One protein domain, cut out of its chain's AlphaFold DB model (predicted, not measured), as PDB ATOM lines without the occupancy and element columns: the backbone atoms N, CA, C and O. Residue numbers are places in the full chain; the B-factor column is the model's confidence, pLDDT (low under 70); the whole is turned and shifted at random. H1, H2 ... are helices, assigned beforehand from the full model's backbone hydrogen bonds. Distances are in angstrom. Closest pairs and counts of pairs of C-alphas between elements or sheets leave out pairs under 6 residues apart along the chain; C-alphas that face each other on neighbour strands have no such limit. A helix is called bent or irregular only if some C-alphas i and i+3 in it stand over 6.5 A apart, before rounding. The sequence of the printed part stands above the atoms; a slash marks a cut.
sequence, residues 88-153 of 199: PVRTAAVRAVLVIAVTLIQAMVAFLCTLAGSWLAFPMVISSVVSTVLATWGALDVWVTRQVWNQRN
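This is residues 88 to 153 of the 199 residues of an uncharacterized protein of Streptomyces sp. P3 (UniProt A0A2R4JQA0). Two long, nearly straight helices, H1 and H2, lie side by side and run opposite ways, making a narrow U whose closed end is the tight link between them. The arms of the U keep a gap between them and come close only near that link. The printed part has 66 residues with two named helices, H1 then H2, and no named strand; its class is all helix. It is only just loose, close to extended, with a radius of gyration of the C-alphas of 16.1 A, and its C-alphas span 54 by 19 by 8 A, a rod.

Find C-alpha 88 at (63.684, 48.840, 26.514); here H1, residues 88 to 115, begins, and it runs 40.5 A from first to last C-alpha, ending with C-alpha 115 at (93.516, 27.051, 43.155). After the five residues 116 to 120, look for C-alpha 121 at (84.256, 16.723, 39.023). From there H2, residues 121 to 152, runs 47.0 A to C-alpha 152 at (54.675, 47.680, 19.690).

Compare the two helices and you find a shallow tilt of 1 degree, opposite ways, with centres 13.5 A apart. H1 and H2 are close but not clearly touching, with 1 pair of C-alphas within 8 A: their closest C-alphas, those of Cys 113 and Phe 122, are 7.7 A apart. Residues 96 to 101, which belong to H1, stand free. Along the backbone, every O i to N i+4 pair of H1 is within hydrogen-bond range, and 26 of 28 are in H2. Neither helix is bent.

The two C-alphas farthest apart are those of Gly 117 and Asn 153, at 54.2 A, while those of Pro 88 and Asn 153 are 15.0 A apart. Residues 115 to 121 stand free. The printed part has no cut, and the link from H1 to H2 is tight. In the B-factor column the mean pLDDT of the printed part is 70.1, and residues 88 to 93, 113 to 123 and 142 to 153 are under 70.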
ATOM      1  N   PRO A  88      62.633  49.639  27.161       58.06
ATOM      2  CA  PRO A  88      63.684  48.840  26.514       58.06
ATOM      3  C   PRO A  88      65.128  49.137  26.962       58.06
ATOM      4  O   PRO A  88      65.944  48.224  27.042       58.06
ATOM      5  N   VAL A  89      65.476  50.387  27.281       57.66
ATOM      6  CA  VAL A  89      66.842  50.753  27.717       57.66
ATOM      7  C   VAL A  89      67.106  50.237  29.130       57.66
ATOM      8  O   VAL A  89      68.202  49.781  29.444       57.66
ATOM      9  N   ARG A  90      66.077  50.260  29.984       62.41
ATOM     10  CA  ARG A  90      66.162  49.747  31.357       62.41
ATOM     11  C   ARG A  90      66.282  48.233  31.380       62.41
ATOM     12  O   ARG A  90      67.111  47.709  32.113       62.41
ATOM     13  N   THR A  91      65.518  47.536  30.546       65.38
ATOM     14  CA  THR A  91      65.672  46.084  30.399       65.38
ATOM     15  C   THR A  91      67.047  45.731  29.835       65.38
ATOM     16  O   THR A  91      67.719  44.894  30.424       65.38
ATOM     17  N   ALA A  92      67.537  46.414  28.795       65.31
ATOM     18  CA  ALA A  92      68.877  46.165  28.246       65.31
ATOM     19  C   ALA A  92      70.010  46.396  29.268       65.31
ATOM     20  O   ALA A  92      70.902  45.558  29.400       65.31
ATOM     21  N   ALA A  93      69.950  47.488  30.034       68.88
ATOM     22  CA  ALA A  93      70.944  47.785  31.063       68.88
ATOM     23  C   ALA A  93      70.929  46.745  32.195       68.88
ATOM     24  O   ALA A  93      71.976  46.244  32.594       68.88
ATOM     25  N   VAL A  94      69.741  46.366  32.674       71.12
ATOM     26  CA  VAL A  94      69.592  45.349  33.727       71.12
ATOM     27  C   VAL A  94      70.103  43.985  33.257       71.12
ATOM     28  O   VAL A  94      70.760  43.280  34.020       71.12
ATOM     29  N   ARG A  95      69.874  43.634  31.987       71.44
ATOM     30  CA  ARG A  95      70.405  42.412  31.370       71.44
ATOM     31  C   ARG A  95      71.927  42.389  31.332       71.44
ATOM     32  O   ARG A  95      72.520  41.408  31.767       71.44
ATOM     33  N   ALA A  96      72.544  43.466  30.851       71.19
ATOM     34  CA  ALA A  96      73.997  43.577  30.791       71.19
ATOM     35  C   ALA A  96      74.624  43.465  32.190       71.19
ATOM     36  O   ALA A  96      75.573  42.710  32.376       71.19
ATOM     37  N   VAL A  97      74.046  44.141  33.190       76.38
ATOM     38  CA  VAL A  97      74.528  44.077  34.580       76.38
ATOM     39  C   VAL A  97      74.393  42.667  35.162       76.38
ATOM     40  O   VAL A  97      75.336  42.183  35.783       76.38
ATOM     41  N   LEU A  98      73.271  41.977  34.929       71.75
ATOM     42  CA  LEU A  98      73.084  40.590  35.376       71.75
ATOM     43  C   LEU A  98      74.086  39.624  34.730       71.75
ATOM     44  O   LEU A  98      74.617  38.759  35.421       71.75
ATOM     45  N   VAL A  99      74.371  39.781  33.433       72.06
ATOM     46  CA  VAL A  99      75.366  38.958  32.724       72.06
ATOM     47  C   VAL A  99      76.758  39.210  33.284       72.06
ATOM     48  O   VAL A  99      77.440  38.260  33.656       72.06
ATOM     49  N   ILE A 100      77.152  40.477  33.422       77.94
ATOM     50  CA  ILE A 100      78.458  40.848  33.975       77.94
ATOM     51  C   ILE A 100      78.610  40.293  35.398       77.94
ATOM     52  O   ILE A 100      79.617  39.655  35.700       77.94
ATOM     53  N   ALA A 101      77.592  40.448  36.249       78.00
ATOM     54  CA  ALA A 101      77.606  39.931  37.616       78.00
ATOM     55  C   ALA A 101      77.761  38.404  37.659       78.00
ATOM     56  O   ALA A 101      78.620  37.893  38.375       78.00
ATOM     57  N   VAL A 102      76.984  37.671  36.855       78.81
ATOM     58  CA  VAL A 102      77.090  36.207  36.781       78.81
ATOM     59  C   VAL A 102      78.459  35.786  36.260       78.81
ATOM     60  O   VAL A 102      79.069  34.894  36.839       78.81
ATOM     61  N   THR A 103      78.985  36.441  35.224       82.50
ATOM     62  CA  THR A 103      80.320  36.117  34.696       82.50
ATOM     63  C   THR A 103      81.431  36.398  35.700       82.50
ATOM     64  O   THR A 103      82.363  35.606  35.798       82.50
ATOM     65  N   LEU A 104      81.314  37.460  36.501       85.19
ATOM     66  CA  LEU A 104      82.258  37.752  37.579       85.19
ATOM     67  C   LEU A 104      82.206  36.691  38.677       85.19
ATOM     68  O   LEU A 104      83.252  36.215  39.116       85.19
ATOM     69  N   ILE A 105      81.005  36.274  39.082       82.62
ATOM     70  CA  ILE A 105      80.824  35.193  40.062       82.62
ATOM     71  C   ILE A 105      81.395  33.883  39.508       82.62
ATOM     72  O   ILE A 105      82.145  33.198  40.198       82.62
ATOM     73  N   GLN A 106      81.112  33.562  38.244       76.50
ATOM     74  CA  GLN A 106      81.629  32.376  37.563       76.50
ATOM     75  C   GLN A 106      83.159  32.387  37.496       76.50
ATOM     76  O   GLN A 106      83.790  31.368  37.771       76.50
ATOM     77  N   ALA A 107      83.752  33.537  37.169       80.69
ATOM     78  CA  ALA A 107      85.194  33.723  37.098       80.69
ATOM     79  C   ALA A 107      85.852  33.588  38.477       80.69
ATOM     80  O   ALA A 107      86.854  32.887  38.596       80.69
ATOM     81  N   MET A 108      85.273  34.180  39.528       85.69
ATOM     82  CA  MET A 108      85.762  34.002  40.899       85.69
ATOM     83  C   MET A 108      85.695  32.540  41.337       85.69
ATOM     84  O   MET A 108      86.668  32.020  41.876       85.69
ATOM     85  N   VAL A 109      84.574  31.861  41.085       75.81
ATOM     86  CA  VAL A 109      84.411  30.444  41.431       75.81
ATOM     87  C   VAL A 109      85.416  29.583  40.666       75.81
ATOM     88  O   VAL A 109      86.082  28.749  41.275       75.81
ATOM     89  N   ALA A 110      85.581  29.809  39.360       72.62
ATOM     90  CA  ALA A 110      86.557  29.097  38.538       72.62
ATOM     91  C   ALA A 110      87.994  29.330  39.025       72.62
ATOM     92  O   ALA A 110      88.764  28.379  39.142       72.62
ATOM     93  N   PHE A 111      88.344  30.572  39.366       70.69
ATOM     94  CA  PHE A 111      89.655  30.926  39.903       70.69
ATOM     95  C   PHE A 111      89.927  30.243  41.251       70.69
ATOM     96  O   PHE A 111      90.944  29.570  41.410       70.69
ATOM     97  N   LEU A 112      88.981  30.332  42.192       70.06
ATOM     98  CA  LEU A 112      89.075  29.680  43.503       70.06
ATOM     99  C   LEU A 112      89.177  28.155  43.378       70.06
ATOM    100  O   LEU A 112      89.901  27.518  44.138       70.06
ATOM    101  N   CYS A 113      88.502  27.562  42.397       63.75
ATOM    102  CA  CYS A 113      88.516  26.112  42.213       63.75
ATOM    103  C   CYS A 113      89.727  25.610  41.428       63.75
ATOM    104  O   CYS A 113      90.178  24.493  41.666       63.75
ATOM    105  N   THR A 114      90.301  26.450  40.564       67.75
ATOM    106  CA  THR A 114      91.610  26.201  39.939       67.75
ATOM    107  C   THR A 114      92.706  26.171  41.002       67.75
ATOM    108  O   THR A 114      93.560  25.289  40.982       67.75
ATOM    109  N   LEU A 115      92.636  27.074  41.985       67.75
ATOM    110  CA  LEU A 115      93.516  27.051  43.155       67.75
ATOM    111  C   LEU A 115      93.278  25.830  44.061       67.75
ATOM    112  O   LEU A 115      94.216  25.352  44.688       67.75
ATOM    113  N   ALA A 116      92.050  25.305  44.118       67.94
ATOM    114  CA  ALA A 116      91.681  24.182  44.983       67.94
ATOM    115  C   ALA A 116      92.045  22.782  44.437       67.94
ATOM    116  O   ALA A 116      91.809  21.791  45.124       67.94
ATOM    117  N   GLY A 117      92.607  22.662  43.225       64.06
ATOM    118  CA  GLY A 117      93.170  21.395  42.724       64.06
ATOM    119  C   GLY A 117      92.161  20.264  42.447       64.06
ATOM    120  O   GLY A 117      92.522  19.092  42.510       64.06
ATOM    121  N   SER A 118      90.894  20.576  42.148       59.72
ATOM    122  CA  SER A 118      89.840  19.576  41.880       59.72
ATOM    123  C   SER A 118      89.673  19.331  40.376       59.72
ATOM    124  O   SER A 118      89.050  20.120  39.667       59.72
ATOM    125  N   TRP A 119      90.275  18.254  39.864       66.75
ATOM    126  CA  TRP A 119      90.645  18.191  38.446       66.75
ATOM    127  C   TRP A 119      89.523  17.845  37.443       66.75
ATOM    128  O   TRP A 119      89.633  18.274  36.304       66.75
ATOM    129  N   LEU A 120      88.418  17.159  37.789       56.50
ATOM    130  CA  LEU A 120      87.398  16.773  36.772       56.50
ATOM    131  C   LEU A 120      85.928  16.761  37.231       56.50
ATOM    132  O   LEU A 120      85.035  16.906  36.401       56.50
ATOM    133  N   ALA A 121      85.640  16.662  38.531       59.94
ATOM    134  CA  ALA A 121      84.256  16.723  39.023       59.94
ATOM    135  C   ALA A 121      83.679  18.155  38.993       59.94
ATOM    136  O   ALA A 121      82.470  18.363  38.886       59.94
ATOM    137  N   PHE A 122      84.549  19.161  39.048       56.38
ATOM    138  CA  PHE A 122      84.176  20.564  39.182       56.38
ATOM    139  C   PHE A 122      83.559  21.232  37.929       56.38
ATOM    140  O   PHE A 122      82.549  21.930  38.074       56.38
ATOM    141  N   PRO A 123      84.060  21.013  36.691       68.25
ATOM    142  CA  PRO A 123      83.430  21.576  35.488       68.25
ATOM    143  C   PRO A 123      82.022  21.019  35.239       68.25
ATOM    144  O   PRO A 123      81.163  21.714  34.687       68.25
ATOM    145  N   MET A 124      81.756  19.792  35.694       72.19
ATOM    146  CA  MET A 124      80.450  19.150  35.555       72.19
ATOM    147  C   MET A 124      79.379  19.866  36.395       72.19
ATOM    148  O   MET A 124      78.287  20.150  35.904       72.19
ATOM    149  N   VAL A 125      79.714  20.253  37.633       73.44
ATOM    150  CA  VAL A 125      78.799  20.982  38.531       73.44
ATOM    151  C   VAL A 125      78.585  22.420  38.057       73.44
ATOM    152  O   VAL A 125      77.445  22.889  38.014       73.44
ATOM    153  N   ILE A 126      79.647  23.098  37.613       75.56
ATOM    154  CA  ILE A 126      79.539  24.437  37.014       75.56
ATOM    155  C   ILE A 126      78.585  24.423  35.814       75.56
ATOM    156  O   ILE A 126      77.711  25.282  35.717       75.56
ATOM    157  N   SER A 127      78.697  23.422  34.939       77.69
ATOM    158  CA  SER A 127      77.843  23.315  33.750       77.69
ATOM    159  C   SER A 127      76.362  23.156  34.106       77.69
ATOM    160  O   SER A 127      75.499  23.722  33.432       77.69
ATOM    161  N   SER A 128      76.060  22.450  35.202       77.81
ATOM    162  CA  SER A 128      74.693  22.313  35.718       77.81
ATOM    163  C   SER A 128      74.138  23.641  36.244       77.81
ATOM    164  O   SER A 128      72.994  24.004  35.952       77.81
ATOM    165  N   VAL A 129      74.944  24.399  36.994       79.31
ATOM    166  CA  VAL A 129      74.534  25.702  37.544       79.31
ATOM    167  C   VAL A 129      74.326  26.714  36.416       79.31
ATOM    168  O   VAL A 129      73.278  27.358  36.356       79.31
ATOM    169  N   VAL A 130      75.262  26.784  35.466       79.62
ATOM    170  CA  VAL A 130      75.156  27.651  34.284       79.62
ATOM    171  C   VAL A 130      73.931  27.284  33.447       79.62
ATOM    172  O   VAL A 130      73.166  28.174  33.080       79.62
ATOM    173  N   SER A 131      73.677  25.993  33.208       78.81
ATOM    174  CA  SER A 131      72.486  25.547  32.467       78.81
ATOM    175  C   SER A 131      71.186  25.947  33.161       78.81
ATOM    176  O   SER A 131      70.240  26.357  32.497       78.81
ATOM    177  N   THR A 132      71.139  25.896  34.491       85.06
ATOM    178  CA  THR A 132      69.948  26.291  35.261       85.06
ATOM    179  C   THR A 132      69.703  27.799  35.184       85.06
ATOM    180  O   THR A 132      68.566  28.253  35.005       85.06
ATOM    181  N   VAL A 133      70.777  28.589  35.272       80.12
ATOM    182  CA  VAL A 133      70.706  30.047  35.126       80.12
ATOM    183  C   VAL A 133      70.260  30.414  33.713       80.12
ATOM    184  O   VAL A 133      69.333  31.208  33.580       80.12
ATOM    185  N   LEU A 134      70.839  29.797  32.675       81.25
ATOM    186  CA  LEU A 134      70.445  29.993  31.274       81.25
ATOM    187  C   LEU A 134      68.992  29.577  31.015       81.25
ATOM    188  O   LEU A 134      68.258  30.308  30.351       81.25
ATOM    189  N   ALA A 135      68.549  28.451  31.580       81.69
ATOM    190  CA  ALA A 135      67.170  27.978  31.458       81.69
ATOM    191  C   ALA A 135      66.171  28.970  32.068       81.69
ATOM    192  O   ALA A 135      65.152  29.303  31.459       81.69
ATOM    193  N   THR A 136      66.493  29.507  33.246       81.44
ATOM    194  CA  THR A 136      65.673  30.535  33.903       81.44
ATOM    195  C   THR A 136      65.706  31.850  33.120       81.44
ATOM    196  O   THR A 136      64.692  32.540  32.992       81.44
ATOM    197  N   TRP A 137      66.857  32.176  32.531       80.50
ATOM    198  CA  TRP A 137      67.028  33.359  31.697       80.50
ATOM    199  C   TRP A 137      66.186  33.321  30.423       80.50
ATOM    200  O   TRP A 137      65.559  34.326  30.090       80.50
ATOM    201  N   GLY A 138      66.107  32.172  29.748       73.62
ATOM    202  CA  GLY A 138      65.276  32.000  28.553       73.62
ATOM    203  C   GLY A 138      63.796  32.303  28.809       73.62
ATOM    204  O   GLY A 138      63.134  32.914  27.972       73.62
ATOM    205  N   ALA A 139      63.284  31.977  30.001       70.44
ATOM    206  CA  ALA A 139      61.913  32.307  30.391       70.44
ATOM    207  C   ALA A 139      61.687  33.825  30.531       70.44
ATOM    208  O   ALA A 139      60.676  34.348  30.049       70.44
ATOM    209  N   LEU A 140      62.642  34.550  31.129       71.75
ATOM    210  CA  LEU A 140      62.609  36.016  31.163       71.75
ATOM    211  C   LEU A 140      62.780  36.627  29.767       71.75
ATOM    212  O   LEU A 140      62.170  37.658  29.483       71.75
ATOM    213  N   ASP A 141      63.572  36.006  28.893       71.00
ATOM    214  CA  ASP A 141      63.778  36.493  27.530       71.00
ATOM    215  C   ASP A 141      62.505  36.390  26.687       71.00
ATOM    216  O   ASP A 141      62.060  37.389  26.117       71.00
ATOM    217  N   VAL A 142      61.817  35.247  26.777       68.25
ATOM    218  CA  VAL A 142      60.487  35.024  26.193       68.25
ATOM    219  C   VAL A 142      59.455  36.027  26.723       68.25
ATOM    220  O   VAL A 142      58.663  36.579  25.951       68.25
ATOM    221  N   TRP A 143      59.468  36.319  28.029       64.31
ATOM    222  CA  TRP A 143      58.548  37.290  28.636       64.31
ATOM    223  C   TRP A 143      58.824  38.736  28.199       64.31
ATOM    224  O   TRP A 143      57.874  39.498  28.001       64.31
ATOM    225  N   VAL A 144      60.085  39.109  27.969       64.75
ATOM    226  CA  VAL A 144      60.455  40.429  27.427       64.75
ATOM    227  C   VAL A 144      60.090  40.545  25.949       64.75
ATOM    228  O   VAL A 144      59.526  41.565  25.551       64.75
ATOM    229  N   THR A 145      60.293  39.504  25.134       64.38
ATOM    230  CA  THR A 145      59.783  39.504  23.749       64.38
ATOM    231  C   THR A 145      58.262  39.617  23.703       64.38
ATOM    232  O   THR A 145      57.719  40.334  22.860       64.38
ATOM    233  N   ARG A 146      57.561  39.013  24.669       59.44
ATOM    234  CA  ARG A 146      56.110  39.167  24.821       59.44
ATOM    235  C   ARG A 146      55.717  40.589  25.244       59.44
ATOM    236  O   ARG A 146      54.715  41.102  24.750       59.44
ATOM    237  N   GLN A 147      56.512  41.254  26.090       55.31
ATOM    238  CA  GLN A 147      56.317  42.672  26.423       55.31
ATOM    239  C   GLN A 147      56.547  43.594  25.224       55.31
ATOM    240  O   GLN A 147      55.745  44.496  25.006       55.31
ATOM    241  N   VAL A 148      57.591  43.366  24.424       62.56
ATOM    242  CA  VAL A 148      57.885  44.186  23.238       62.56
ATOM    243  C   VAL A 148      56.803  44.021  22.175       62.56
ATOM    244  O   VAL A 148      56.391  45.012  21.574       62.56
ATOM    245  N   TRP A 149      56.284  42.805  21.988       55.22
ATOM    246  CA  TRP A 149      55.182  42.557  21.059       55.22
ATOM    247  C   TRP A 149      53.894  43.253  21.511       55.22
ATOM    248  O   TRP A 149      53.237  43.931  20.724       55.22
ATOM    249  N   ASN A 150      53.594  43.192  22.809       60.56
ATOM    250  CA  ASN A 150      52.433  43.863  23.387       60.56
ATOM    251  C   ASN A 150      52.575  45.400  23.424       60.56
ATOM    252  O   ASN A 150      51.582  46.118  23.377       60.56
ATOM    253  N   GLN A 151      53.803  45.921  23.488       54.44
ATOM    254  CA  GLN A 151      54.080  47.359  23.512       54.44
ATOM    255  C   GLN A 151      54.141  47.970  22.101       54.44
ATOM    256  O   GLN A 151      53.778  49.131  21.931       54.44
ATOM    257  N   ARG A 152      54.562  47.204  21.083       51.44
ATOM    258  CA  ARG A 152      54.675  47.680  19.690       51.44
ATOM    259  C   ARG A 152      53.423  47.436  18.850       51.44
ATOM    260  O   ARG A 152      53.086  48.294  18.043       51.44
ATOM    261  N   ASN A 153      52.691  46.348  19.093       50.34
ATOM    262  CA  ASN A 153      51.458  46.036  18.358       50.34
ATOM    263  C   ASN A 153      50.177  46.362  19.158       50.34
ATOM    264  O   ASN A 153      49.079  46.106  18.680       50.34
TER     265      ASN A 153